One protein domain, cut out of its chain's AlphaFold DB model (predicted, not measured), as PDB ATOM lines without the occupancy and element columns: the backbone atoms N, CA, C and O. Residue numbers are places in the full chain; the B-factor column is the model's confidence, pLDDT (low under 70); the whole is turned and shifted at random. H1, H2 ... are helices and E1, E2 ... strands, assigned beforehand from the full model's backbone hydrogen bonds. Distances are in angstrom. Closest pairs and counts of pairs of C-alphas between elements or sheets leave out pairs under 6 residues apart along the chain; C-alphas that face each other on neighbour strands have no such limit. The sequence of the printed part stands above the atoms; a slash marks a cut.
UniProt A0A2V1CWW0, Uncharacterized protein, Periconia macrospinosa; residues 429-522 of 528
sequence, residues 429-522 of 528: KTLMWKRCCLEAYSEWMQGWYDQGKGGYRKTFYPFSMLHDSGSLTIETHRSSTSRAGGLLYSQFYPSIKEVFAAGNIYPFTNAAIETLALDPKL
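This is residues 429 to 522 of the 528 residues of an uncharacterized protein of Periconia macrospinosa (UniProt A0A2V1CWW0). A three-stranded sheet has the helix H1 laid along one face, with no named helix over the other face, and from this small slab a loose tail leads away through H3 and H4. H2 is a short turn of helix near one end of the sheet, between E2 and E3, and residues 499 to 505 and 507 to 522 of the tail stick out from the body. The printed part has 94 residues, with four named helices and three named strands in the order H1 E1 E2 H2 E3 H3 H4; the sheet's order is E1 - E2 - E3, all antiparallel. The class is mixed, helices and strands, with under half of the residues, 42 of 94, in named elements. The whole is loose, with a radius of gyration of the C-alphas of 17.4 A and spans of 51 by 40 by 26 A.

H1, residues 435 to 446, begins at C-alpha 435 (-31.403, 12.048, 57.506) and is 16.7 A long from first to last C-alpha. E1, residues 456 to 462, is 19.2 A long. E2, residues 470 to 476, is 19.9 A long and begins at C-alpha 470 (-33.498, 16.960, 54.066). H2 is residues 481 to 484, E3 is residues 489 to 492 with 10.5 A, and H3 is residues 497 to 500. H4, residues 512 to 515, ends at C-alpha 515 (-26.247, 29.626, 30.501).

E2 is the inner strand. E1 and E2 form a hairpin, antiparallel at 167 degrees, with N 459 and O 473 2.8 A apart, within hydrogen-bond range. E2 and E3 are antiparallel at 172 degrees, with N 474 and O 490 2.8 A apart. H1 is on the sheet, two layers with the helix on one face, at a height over the sheet of 9.5 A. It lies over E1 and E2 and runs along the strands, at 2 degrees to E2 on the local plane; the closest C-alphas of H1 and E2 are those of Arg 435 and Gly 470, 6.4 A apart. H2 only grazes the sheet with residues 482 to 484; the closest C-alphas of E2 and H2 are those of Thr 476 and Arg 483, 5.8 A apart. H3 and H4 are not on the sheet, and they are apart from each other. In H1 every O i to N i+4 pair is within hydrogen-bond range; H2, H3 and H4 are too short for such a pair.

The two C-alphas farthest apart are those of Gly 485 and Lys 521, 53.1 A. Without the stretches that stand free, the body has 71 residues and spans 39 by 23 by 18 A. The printed part has no cut, and the link from H3 to H4, 11 residues, is long. The mean pLDDT of the printed part is 81.4; residues 450 to 454, 514 to 518 and 522 are under 70.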
ATOM      1  N   LYS A 429     -41.464  28.384  64.189       79.62
ATOM      2  CA  LYS A 429     -40.596  27.198  64.185       79.62
ATOM      3  C   LYS A 429     -41.079  26.197  63.146       79.62
ATOM      4  O   LYS A 429     -42.276  26.018  62.947       79.62
ATOM      5  N   THR A 430     -40.138  25.507  62.511       84.06
ATOM      6  CA  THR A 430     -40.405  24.373  61.616       84.06
ATOM      7  C   THR A 430     -39.575  23.181  62.069       84.06
ATOM      8  O   THR A 430     -38.417  23.339  62.453       84.06
ATOM      9  N   LEU A 431     -40.168  21.988  62.039       87.69
ATOM     10  CA  LEU A 431     -39.457  20.746  62.325       87.69
ATOM     11  C   LEU A 431     -38.721  20.262  61.074       87.69
ATOM     12  O   LEU A 431     -39.259  20.295  59.967       87.69
ATOM     13  N   MET A 432     -37.493  19.787  61.271       88.19
ATOM     14  CA  MET A 432     -36.622  19.286  60.213       88.19
ATOM     15  C   MET A 432     -36.472  17.768  60.312       88.19
ATOM     16  O   MET A 432     -36.335  17.211  61.404       88.19
ATOM     17  N   TRP A 433     -36.465  17.086  59.167       90.44
ATOM     18  CA  TRP A 433     -36.258  15.642  59.119       90.44
ATOM     19  C   TRP A 433     -34.779  15.292  59.211       90.44
ATOM     20  O   TRP A 433     -34.000  15.603  58.313       90.44
ATOM     21  N   LYS A 434     -34.408  14.549  60.257       89.81
ATOM     22  CA  LYS A 434     -33.068  13.968  60.381       89.81
ATOM     23  C   LYS A 434     -32.862  12.902  59.307       89.81
ATOM     24  O   LYS A 434     -33.690  12.001  59.149       89.81
ATOM     25  N   ARG A 435     -31.729  12.961  58.607       90.56
ATOM     26  CA  ARG A 435     -31.403  12.048  57.506       90.56
ATOM     27  C   ARG A 435     -31.445  10.574  57.912       90.56
ATOM     28  O   ARG A 435     -32.054   9.785  57.200       90.56
ATOM     29  N   CYS A 436     -30.890  10.219  59.072       90.06
ATOM     30  CA  CYS A 436     -30.911   8.840  59.576       90.06
ATOM     31  C   CYS A 436     -32.337   8.278  59.747       90.06
ATOM     32  O   CYS A 436     -32.565   7.098  59.499       90.06
ATOM     33  N   CYS A 437     -33.324   9.106  60.112       91.81
ATOM     34  CA  CYS A 437     -34.721   8.667  60.199       91.81
ATOM     35  C   CYS A 437     -35.324   8.405  58.815       91.81
ATOM     36  O   CYS A 437     -36.019   7.412  58.627       91.81
ATOM     37  N   LEU A 438     -35.023   9.268  57.840       93.50
ATOM     38  CA  LEU A 438     -35.453   9.096  56.452       93.50
ATOM     39  C   LEU A 438     -34.805   7.859  55.805       93.50
ATOM     40  O   LEU A 438     -35.442   7.140  55.038       93.50
ATOM     41  N   GLU A 439     -33.538   7.588  56.120       91.75
ATOM     42  CA  GLU A 439     -32.827   6.391  55.664       91.75
ATOM     43  C   GLU A 439     -33.409   5.115  56.275       91.75
ATOM     44  O   GLU A 439     -33.730   4.204  55.516       91.75
ATOM     45  N   ALA A 440     -33.670   5.098  57.585       92.50
ATOM     46  CA  ALA A 440     -34.326   3.974  58.256       92.50
ATOM     47  C   ALA A 440     -35.723   3.676  57.680       92.50
ATOM     48  O   ALA A 440     -36.059   2.518  57.437       92.50
ATOM     49  N   TYR A 441     -36.516   4.712  57.377       92.88
ATOM     50  CA  TYR A 441     -37.799   4.526  56.695       92.88
ATOM     51  C   TYR A 441     -37.618   3.896  55.312       92.88
ATOM     52  O   TYR A 441     -38.343   2.978  54.924       92.88
ATOM     53  N   SER A 442     -36.626   4.383  54.561       91.00
ATOM     54  CA  SER A 442     -36.314   3.829  53.251       91.00
ATOM     55  C   SER A 442     -35.945   2.354  53.342       91.00
ATOM     56  O   SER A 442     -36.403   1.619  52.479       91.00
ATOM     57  N   GLU A 443     -35.148   1.952  54.336       89.69
ATOM     58  CA  GLU A 443     -34.750   0.565  54.626       89.69
ATOM     59  C   GLU A 443     -35.951  -0.312  54.994       89.69
ATOM     60  O   GLU A 443     -36.116  -1.405  54.450       89.69
ATOM     61  N   TRP A 444     -36.836   0.202  55.848       89.00
ATOM     62  CA  TRP A 444     -38.066  -0.478  56.239       89.00
ATOM     63  C   TRP A 444     -38.966  -0.786  55.036       89.00
ATOM     64  O   TRP A 444     -39.424  -1.920  54.902       89.00
ATOM     65  N   MET A 445     -39.147   0.166  54.112       87.56
ATOM     66  CA  MET A 445     -39.899  -0.098  52.879       87.56
ATOM     67  C   MET A 445     -39.217  -1.121  51.960       87.56
ATOM     68  O   MET A 445     -39.910  -1.840  51.245       87.56
ATOM     69  N   GLN A 446     -37.880  -1.230  51.962       83.25
ATOM     70  CA  GLN A 446     -37.196  -2.276  51.176       83.25
ATOM     71  C   GLN A 446     -37.484  -3.662  51.743       83.25
ATOM     72  O   GLN A 446     -37.652  -4.615  50.987       83.25
ATOM     73  N   GLY A 447     -37.576  -3.760  53.072       81.75
ATOM     74  CA  GLY A 447     -37.866  -5.000  53.787       81.75
ATOM     75  C   GLY A 447     -39.276  -5.552  53.562       81.75
ATOM     76  O   GLY A 447     -39.577  -6.649  54.022       81.75
ATOM     77  N   TRP A 448     -40.150  -4.828  52.858       80.69
ATOM     78  CA  TRP A 448     -41.514  -5.266  52.558       80.69
ATOM     79  C   TRP A 448     -41.603  -6.456  51.598       80.69
ATOM     80  O   TRP A 448     -42.660  -7.095  51.556       80.69
ATOM     81  N   TYR A 449     -40.542  -6.732  50.829       70.00
ATOM     82  CA  TYR A 449     -40.527  -7.752  49.780       70.00
ATOM     83  C   TYR A 449     -39.210  -8.526  49.740       70.00
ATOM     84  O   TYR A 449     -38.149  -7.994  50.061       70.00
ATOM     85  N   ASP A 450     -39.281  -9.768  49.261       58.97
ATOM     86  CA  ASP A 450     -38.097 -10.581  49.006       58.97
ATOM     87  C   ASP A 450     -37.177  -9.908  47.976       58.97
ATOM     88  O   ASP A 450     -37.625  -9.288  47.001       58.97
ATOM     89  N   GLN A 451     -35.869 -10.042  48.215       54.50
ATOM     90  CA  GLN A 451     -34.794  -9.439  47.430       54.50
ATOM     91  C   GLN A 451     -34.989  -9.721  45.928       54.50
ATOM     92  O   GLN A 451     -34.705 -10.815  45.449       54.50
ATOM     93  N   GLY A 452     -35.483  -8.729  45.176       52.94
ATOM     94  CA  GLY A 452     -35.523  -8.775  43.709       52.94
ATOM     95  C   GLY A 452     -36.789  -8.257  43.020       52.94
ATOM     96  O   GLY A 452     -36.714  -7.967  41.828       52.94
ATOM     97  N   LYS A 453     -37.933  -8.097  43.709       52.69
ATOM     98  CA  LYS A 453     -39.201  -7.658  43.058       52.69
ATOM     99  C   LYS A 453     -39.765  -6.305  43.530       52.69
ATOM    100  O   LYS A 453     -40.633  -5.743  42.867       52.69
ATOM    101  N   GLY A 454     -39.244  -5.742  44.620       58.50
ATOM    102  CA  GLY A 454     -39.693  -4.471  45.210       58.50
ATOM    103  C   GLY A 454     -38.831  -3.271  44.819       58.50
ATOM    104  O   GLY A 454     -38.219  -2.652  45.681       58.50
ATOM    105  N   GLY A 455     -38.730  -2.951  43.527       70.69
ATOM    106  CA  GLY A 455     -37.986  -1.764  43.101       70.69
ATOM    107  C   GLY A 455     -38.691  -0.474  43.536       70.69
ATOM    108  O   GLY A 455     -39.870  -0.287  43.244       70.69
ATOM    109  N   TYR A 456     -37.973   0.439  44.179       83.44
ATOM    110  CA  TYR A 456     -38.392   1.828  44.367       83.44
ATOM    111  C   TYR A 456     -37.243   2.764  43.999       83.44
ATOM    112  O   TYR A 456     -36.062   2.445  44.159       83.44
ATOM    113  N   ARG A 457     -37.590   3.946  43.500       88.69
ATOM    114  CA  ARG A 457     -36.635   5.017  43.245       88.69
ATOM    115  C   ARG A 457     -36.596   5.928  44.462       88.69
ATOM    116  O   ARG A 457     -37.544   6.658  44.731       88.69
ATOM    117  N   LYS A 458     -35.471   5.908  45.172       91.19
ATOM    118  CA  LYS A 458     -35.179   6.822  46.277       91.19
ATOM    119  C   LYS A 458     -34.548   8.101  45.733       91.19
ATOM    120  O   LYS A 458     -33.566   8.031  44.999       91.19
ATOM    121  N   THR A 459     -35.070   9.265  46.105       93.00
ATOM    122  CA  THR A 459     -34.414  10.558  45.860       93.00
ATOM    123  C   THR A 459     -34.401  11.373  47.147       93.00
ATOM    124  O   THR A 459     -35.449  11.681  47.708       93.00
ATOM    125  N   PHE A 460     -33.199  11.680  47.633       92.50
ATOM    126  CA  PHE A 460     -32.983  12.510  48.814       92.50
ATOM    127  C   PHE A 460     -32.631  13.934  48.383       92.50
ATOM    128  O   PHE A 460     -31.809  14.126  47.487       92.50
ATOM    129  N   TYR A 461     -33.229  14.918  49.045       90.50
ATOM    130  CA  TYR A 461     -33.031  16.335  48.773       90.50
ATOM    131  C   TYR A 461     -32.459  16.999  50.031       90.50
ATOM    132  O   TYR A 461     -33.217  17.240  50.975       90.50
ATOM    133  N   PRO A 462     -31.142  17.265  50.094       87.00
ATOM    134  CA  PRO A 462     -30.533  17.891  51.264       87.00
ATOM    135  C   PRO A 462     -31.099  19.296  51.472       87.00
ATOM    136  O   PRO A 462     -31.237  20.072  50.523       87.00
ATOM    137  N   PHE A 463     -31.425  19.637  52.716       84.19
ATOM    138  CA  PHE A 463     -31.906  20.975  53.043       84.19
ATOM    139  C   PHE A 463     -30.728  21.948  53.104       84.19
ATOM    140  O   PHE A 463     -29.786  21.708  53.849       84.19
ATOM    141  N   SER A 464     -30.768  23.037  52.330       77.69
ATOM    142  CA  SER A 464     -29.700  24.054  52.298       77.69
ATOM    143  C   SER A 464     -28.295  23.472  52.083       77.69
ATOM    144  O   SER A 464     -27.325  23.956  52.654       77.69
ATOM    145  N   MET A 465     -28.191  22.406  51.277       76.19
ATOM    146  CA  MET A 465     -26.950  21.644  51.042       76.19
ATOM    147  C   MET A 465     -26.340  20.997  52.301       76.19
ATOM    148  O   MET A 465     -25.212  20.510  52.260       76.19
ATOM    149  N   LEU A 466     -27.086  20.934  53.405       81.44
ATOM    150  CA  LEU A 466     -26.671  20.270  54.633       81.44
ATOM    151  C   LEU A 466     -26.900  18.765  54.524       81.44
ATOM    152  O   LEU A 466     -27.931  18.295  54.041       81.44
ATOM    153  N   HIS A 467     -25.923  18.001  55.000       82.31
ATOM    154  CA  HIS A 467     -25.931  16.545  54.908       82.31
ATOM    155  C   HIS A 467     -26.961  15.893  55.845       82.31
ATOM    156  O   HIS A 467     -27.596  14.905  55.477       82.31
ATOM    157  N   ASP A 468     -27.126  16.442  57.050       85.88
ATOM    158  CA  ASP A 468     -27.794  15.763  58.168       85.88
ATOM    159  C   ASP A 468     -29.322  15.877  58.159       85.88
ATOM    160  O   ASP A 468     -30.005  15.214  58.946       85.88
ATOM    161  N   SER A 469     -29.876  16.694  57.264       89.12
ATOM    162  CA  SER A 469     -31.309  16.941  57.163       89.12
ATOM    163  C   SER A 469     -31.740  17.137  55.718       89.12
ATOM    164  O   SER A 469     -30.986  17.632  54.882       89.12
ATOM    165  N   GLY A 470     -32.986  16.791  55.415       90.88
ATOM    166  CA  GLY A 470     -33.498  16.960  54.066       90.88
ATOM    167  C   GLY A 470     -34.938  16.529  53.894       90.88
ATOM    168  O   GLY A 470     -35.700  16.408  54.846       90.88
ATOM    169  N   SER A 471     -35.291  16.314  52.637       93.56
ATOM    170  CA  SER A 471     -36.542  15.706  52.209       93.56
ATOM    171  C   SER A 471     -36.248  14.380  51.519       93.56
ATOM    172  O   SER A 471     -35.153  14.164  50.993       93.56
ATOM    173  N   LEU A 472     -37.226  13.488  51.495       94.69
ATOM    174  CA  LEU A 472     -37.115  12.185  50.858       94.69
ATOM    175  C   LEU A 472     -38.361  11.919  50.023       94.69
ATOM    176  O   LEU A 472     -39.467  11.974  50.549       94.69
ATOM    177  N   THR A 473     -38.166  11.567  48.757       94.94
ATOM    178  CA  THR A 473     -39.204  10.970  47.911       94.94
ATOM    179  C   THR A 473     -38.816   9.524  47.620       94.94
ATOM    180  O   THR A 473     -37.680   9.250  47.221       94.94
ATOM    181  N   ILE A 474     -39.757   8.600  47.801       93.00
ATOM    182  CA  ILE A 474     -39.638   7.216  47.346       93.00
ATOM    183  C   ILE A 474     -40.785   6.926  46.380       93.00
ATOM    184  O   ILE A 474     -41.941   6.906  46.787       93.00
ATOM    185  N   GLU A 475     -40.469   6.693  45.110       92.44
ATOM    186  CA  GLU A 475     -41.446   6.322  44.079       92.44
ATOM    187  C   GLU A 475     -41.441   4.809  43.883       92.44
ATOM    188  O   GLU A 475     -40.372   4.205  43.742       92.44
ATOM    189  N   THR A 476     -42.611   4.177  43.843       90.56
ATOM    190  CA  THR A 476     -42.695   2.733  43.598       90.56
ATOM    191  C   THR A 476     -42.467   2.438  42.119       90.56
ATOM    192  O   THR A 476     -42.963   3.132  41.226       90.56
ATOM    193  N   HIS A 477     -41.689   1.398  41.818       86.44
ATOM    194  CA  HIS A 477     -41.512   0.969  40.438       86.44
ATOM    195  C   HIS A 477     -42.816   0.377  39.895       86.44
ATOM    196  O   HIS A 477     -43.553  -0.292  40.618       86.44
ATOM    197  N   ARG A 478     -43.076   0.554  38.595       82.50
ATOM    198  CA  ARG A 478     -44.335   0.136  37.952       82.50
ATOM    199  C   ARG A 478     -44.628  -1.360  38.051       82.50
ATOM    200  O   ARG A 478     -45.780  -1.760  38.058       82.50
ATOM    201  N   SER A 479     -43.582  -2.177  38.117       81.62
ATOM    202  CA  SER A 479     -43.689  -3.633  38.259       81.62
ATOM    203  C   SER A 479     -43.640  -4.116  39.711       81.62
ATOM    204  O   SER A 479     -43.536  -5.318  39.934       81.62
ATOM    205  N   SER A 480     -43.607  -3.203  40.689       83.50
ATOM    206  CA  SER A 480     -43.544  -3.579  42.101       83.50
ATOM    207  C   SER A 480     -44.914  -4.016  42.615       83.50
ATOM    208  O   SER A 480     -45.957  -3.515  42.198       83.50
ATOM    209  N   THR A 481     -44.902  -4.916  43.583       82.38
ATOM    210  CA  THR A 481     -46.075  -5.326  44.362       82.38
ATOM    211  C   THR A 481     -46.719  -4.151  45.103       82.38
ATOM    212  O   THR A 481     -47.940  -4.072  45.144       82.38
ATOM    213  N   SER A 482     -45.944  -3.177  45.604       85.38
ATOM    214  CA  SER A 482     -46.510  -1.945  46.188       85.38
ATOM    215  C   SER A 482     -47.329  -1.149  45.183       85.38
ATOM    216  O   SER A 482     -48.393  -0.642  45.524       85.38
ATOM    217  N   ARG A 483     -46.837  -1.051  43.941       87.62
ATOM    218  CA  ARG A 483     -47.562  -0.389  42.857       87.62
ATOM    219  C   ARG A 483     -48.863  -1.118  42.549       87.62
ATOM    220  O   ARG A 483     -49.887  -0.460  42.420       87.62
ATOM    221  N   ALA A 484     -48.818  -2.449  42.465       83.75
ATOM    222  CA  ALA A 484     -50.006  -3.275  42.254       83.75
ATOM    223  C   ALA A 484     -51.029  -3.123  43.395       83.75
ATOM    224  O   ALA A 484     -52.221  -3.063  43.130       83.75
ATOM    225  N   GLY A 485     -50.564  -2.970  44.641       84.31
ATOM    226  CA  GLY A 485     -51.411  -2.658  45.796       84.31
ATOM    227  C   GLY A 485     -51.937  -1.215  45.840       84.31
ATOM    228  O   GLY A 485     -52.770  -0.908  46.683       84.31
ATOM    229  N   GLY A 486     -51.476  -0.321  44.957       89.69
ATOM    230  CA  GLY A 486     -51.965   1.061  44.841       89.69
ATOM    231  C   GLY A 486     -51.064   2.150  45.440       89.69
ATOM    232  O   GLY A 486     -51.395   3.332  45.334       89.69
ATOM    233  N   LEU A 487     -49.901   1.818  46.017       91.75
ATOM    234  CA  LEU A 487     -48.945   2.826  46.493       91.75
ATOM    235  C   LEU A 487     -48.137   3.381  45.318       91.75
ATOM    236  O   LEU A 487     -47.305   2.676  44.744       91.75
ATOM    237  N   LEU A 488     -48.336   4.657  44.979       92.38
ATOM    238  CA  LEU A 488     -47.595   5.324  43.900       92.38
ATOM    239  C   LEU A 488     -46.244   5.872  44.373       92.38
ATOM    240  O   LEU A 488     -45.225   5.691  43.704       92.38
ATOM    241  N   TYR A 489     -46.238   6.558  45.513       93.38
ATOM    242  CA  TYR A 489     -45.050   7.171  46.092       93.38
ATOM    243  C   TYR A 489     -45.262   7.481  47.581       93.38
ATOM    244  O   TYR A 489     -46.379   7.432  48.088       93.38
ATOM    245  N   SER A 490     -44.175   7.814  48.272       93.25
ATOM    246  CA  SER A 490     -44.163   8.352  49.630       93.25
ATOM    247  C   SER A 490     -43.203   9.540  49.688       93.25
ATOM    248  O   SER A 490     -42.129   9.493  49.080       93.25
ATOM    249  N   GLN A 491     -43.583  10.606  50.393       94.00
ATOM    250  CA  GLN A 491     -42.793  11.833  50.460       94.00
ATOM    251  C   GLN A 491     -42.727  12.410  51.877       94.00
ATOM    252  O   GLN A 491     -43.720  12.455  52.596       94.00
ATOM    253  N   PHE A 492     -41.543  12.894  52.251       94.06
ATOM    254  CA  PHE A 492     -41.253  13.544  53.527       94.06
ATOM    255  C   PHE A 492     -40.543  14.854  53.251       94.06
ATOM    256  O   PHE A 492     -39.515  14.858  52.576       94.06
ATOM    257  N   TYR A 493     -41.057  15.954  53.783       91.44
ATOM    258  CA  TYR A 493     -40.418  17.258  53.677       91.44
ATOM    259  C   TYR A 493     -40.786  18.134  54.881       91.44
ATOM    260  O   TYR A 493     -41.844  17.937  55.481       91.44
ATOM    261  N   PRO A 494     -39.919  19.083  55.265       89.38
ATOM    262  CA  PRO A 494     -40.257  20.122  56.230       89.38
ATOM    263  C   PRO A 494     -41.183  21.178  55.600       89.38
ATOM    264  O   PRO A 494     -41.003  21.553  54.438       89.38
ATOM    265  N   SER A 495     -42.128  21.724  56.371       84.50
ATOM    266  CA  SER A 495     -43.105  22.742  55.925       84.50
ATOM    267  C   SER A 495     -42.509  24.152  55.714       84.50
ATOM    268  O   SER A 495     -43.148  25.151  56.020       84.50
ATOM    269  N   ILE A 496     -41.291  24.265  55.171       79.44
ATOM    270  CA  ILE A 496     -40.594  25.547  54.926       79.44
ATOM    271  C   ILE A 496     -40.697  26.039  53.471       79.44
ATOM    272  O   ILE A 496     -40.230  27.127  53.137       79.44
ATOM    273  N   LYS A 497     -41.325  25.250  52.588       74.12
ATOM    274  CA  LYS A 497     -41.402  25.529  51.142       74.12
ATOM    275  C   LYS A 497     -41.956  26.920  50.811       74.12
ATOM    276  O   LYS A 497     -41.472  27.548  49.877       74.12
ATOM    277  N   GLU A 498     -42.908  27.417  51.601       70.00
ATOM    278  CA  GLU A 498     -43.603  28.690  51.361       70.00
ATOM    279  C   GLU A 498     -42.679  29.914  51.479       70.00
ATOM    280  O   GLU A 498     -42.948  30.947  50.876       70.00
ATOM    281  N   VAL A 499     -41.554  29.806  52.198       72.62
ATOM    282  CA  VAL A 499     -40.559  30.893  52.291       72.62
ATOM    283  C   VAL A 499     -39.786  31.054  50.977       72.62
ATOM    284  O   VAL A 499     -39.326  32.144  50.645       72.62
ATOM    285  N   PHE A 500     -39.653  29.971  50.208       73.88
ATOM    286  CA  PHE A 500     -38.811  29.903  49.013       73.88
ATOM    287  C   PHE A 500     -39.597  29.632  47.729       73.88
ATOM    288  O   PHE A 500     -38.985  29.418  46.685       73.88
ATOM    289  N   ALA A 501     -40.927  29.617  47.771       76.12
ATOM    290  CA  ALA A 501     -41.762  29.356  46.607       76.12
ATOM    291  C   ALA A 501     -42.876  30.397  46.504       76.12
ATOM    292  O   ALA A 501     -43.630  30.612  47.445       76.12
ATOM    293  N   ALA A 502     -43.024  31.003  45.329       74.06
ATOM    294  CA  ALA A 502     -44.148  31.879  45.017       74.06
ATOM    295  C   ALA A 502     -44.963  31.250  43.884       74.06
ATOM    296  O   ALA A 502     -44.498  31.165  42.750       74.06
ATOM    297  N   GLY A 503     -46.168  30.756  44.183       71.69
ATOM    298  CA  GLY A 503     -47.026  30.109  43.180       71.69
ATOM    299  C   GLY A 503     -46.385  28.875  42.530       71.69
ATOM    300  O   GLY A 503     -46.508  28.691  41.322       71.69
ATOM    301  N   ASN A 504     -45.678  28.054  43.319       72.50
ATOM    302  CA  ASN A 504     -44.844  26.926  42.864       72.50
ATOM    303  C   ASN A 504     -43.645  27.308  41.976       72.50
ATOM    304  O   ASN A 504     -43.033  26.433  41.365       72.50
ATOM    305  N   ILE A 505     -43.276  28.588  41.922       76.38
ATOM    306  CA  ILE A 505     -42.041  29.041  41.283       76.38
ATOM    307  C   ILE A 505     -40.973  29.219  42.357       76.38
ATOM    308  O   ILE A 505     -41.105  30.064  43.243       76.38
ATOM    309  N   TYR A 506     -39.912  28.421  42.260       78.62
ATOM    310  CA  TYR A 506     -38.741  28.524  43.127       78.62
ATOM    311  C   TYR A 506     -37.686  29.457  42.509       78.62
ATOM    312  O   TYR A 506     -37.554  29.509  41.276       78.62
ATOM    313  N   PRO A 507     -36.885  30.167  43.325       72.88
ATOM    314  CA  PRO A 507     -35.692  30.861  42.869       72.88
ATOM    315  C   PRO A 507     -34.797  29.957  42.018       72.88
ATOM    316  O   PRO A 507     -34.706  28.753  42.240       72.88
ATOM    317  N   PHE A 508     -34.124  30.557  41.036       71.81
ATOM    318  CA  PHE A 508     -33.148  29.890  40.163       71.81
ATOM    319  C   PHE A 508     -33.693  28.772  39.254       71.81
ATOM    320  O   PHE A 508     -32.914  28.113  38.577       71.81
ATOM    321  N   THR A 509     -35.014  28.603  39.145       71.81
ATOM    322  CA  THR A 509     -35.637  27.624  38.224       71.81
ATOM    323  C   THR A 509     -35.672  28.068  36.761       71.81
ATOM    324  O   THR A 509     -36.066  27.305  35.881       71.81
ATOM    325  N   ASN A 510     -35.253  29.301  36.465       76.00
ATOM    326  CA  ASN A 510     -35.133  29.770  35.093       76.00
ATOM    327  C   ASN A 510     -33.935  29.090  34.415       76.00
ATOM    328  O   ASN A 510     -32.794  29.469  34.665       76.00
ATOM    329  N   ALA A 511     -34.203  28.156  33.501       74.06
ATOM    330  CA  ALA A 511     -33.178  27.437  32.741       74.06
ATOM    331  C   ALA A 511     -32.213  28.366  31.974       74.06
ATOM    332  O   ALA A 511     -31.063  28.009  31.734       74.06
ATOM    333  N   ALA A 512     -32.611  29.601  31.640       72.69
ATOM    334  CA  ALA A 512     -31.691  30.571  31.045       72.69
ATOM    335  C   ALA A 512     -30.527  30.939  31.989       72.69
ATOM    336  O   ALA A 512     -29.454  31.310  31.516       72.69
ATOM    337  N   ILE A 513     -30.699  30.798  33.308       70.75
ATOM    338  CA  ILE A 513     -29.640  30.995  34.308       70.75
ATOM    339  C   ILE A 513     -28.562  29.911  34.189       70.75
ATOM    340  O   ILE A 513     -27.416  30.193  34.510       70.75
ATOM    341  N   GLU A 514     -28.848  28.724  33.649       67.12
ATOM    342  CA  GLU A 514     -27.815  27.699  33.412       67.12
ATOM    343  C   GLU A 514     -26.776  28.172  32.395       67.12
ATOM    344  O   GLU A 514     -25.582  27.905  32.538       67.12
ATOM    345  N   THR A 515     -27.197  28.980  31.414       66.69
ATOM    346  CA  THR A 515     -26.247  29.626  30.501       66.69
ATOM    347  C   THR A 515     -25.280  30.526  31.270       66.69
ATOM    348  O   THR A 515     -24.123  30.602  30.884       66.69
ATOM    349  N   LEU A 516     -25.723  31.084  32.411       65.25
ATOM    350  CA  LEU A 516     -24.987  31.709  33.525       65.25
ATOM    351  C   LEU A 516     -23.679  31.018  33.917       65.25
ATOM    352  O   LEU A 516     -22.666  31.673  34.167       65.25
ATOM    353  N   ALA A 517     -23.727  29.691  33.972       64.69
ATOM    354  CA  ALA A 517     -22.661  28.840  34.480       64.69
ATOM    355  C   ALA A 517     -21.679  28.385  33.388       64.69
ATOM    356  O   ALA A 517     -20.598  27.890  33.698       64.69
ATOM    357  N   LEU A 518     -22.022  28.565  32.109       64.50
ATOM    358  CA  LEU A 518     -21.156  28.172  30.999       64.50
ATOM    359  C   LEU A 518     -19.967  29.124  30.871       64.50
ATOM    360  O   LEU A 518     -20.139  30.344  30.959       64.50
ATOM    361  N   ASP A 519     -18.785  28.575  30.577       71.88
ATOM    362  CA  ASP A 519     -17.593  29.369  30.277       71.88
ATOM    363  C   ASP A 519     -17.906  30.382  29.151       71.88
ATOM    364  O   ASP A 519     -18.497  30.010  28.127       71.88
ATOM    365  N   PRO A 520     -17.533  31.667  29.297       73.06
ATOM    366  CA  PRO A 520     -17.790  32.680  28.275       73.06
ATOM    367  C   PRO A 520     -17.258  32.320  26.877       73.06
ATOM    368  O   PRO A 520     -17.821  32.765  25.877       73.06
ATOM    369  N   LYS A 521     -16.191  31.514  26.781       73.69
ATOM    370  CA  LYS A 521     -15.650  30.995  25.516       73.69
ATOM    371  C   LYS A 521     -16.587  29.966  24.889       73.69
ATOM    372  O   LYS A 521     -16.844  30.067  23.696       73.69
ATOM    373  N   LEU A 522     -17.153  29.053  25.682       69.75
ATOM    374  CA  LEU A 522     -18.150  28.071  25.225       69.75
ATOM    375  C   LEU A 522     -19.422  28.754  24.709       69.75
ATOM    376  O   LEU A 522     -19.936  28.386  23.656       69.75
TER     377      LEU A 522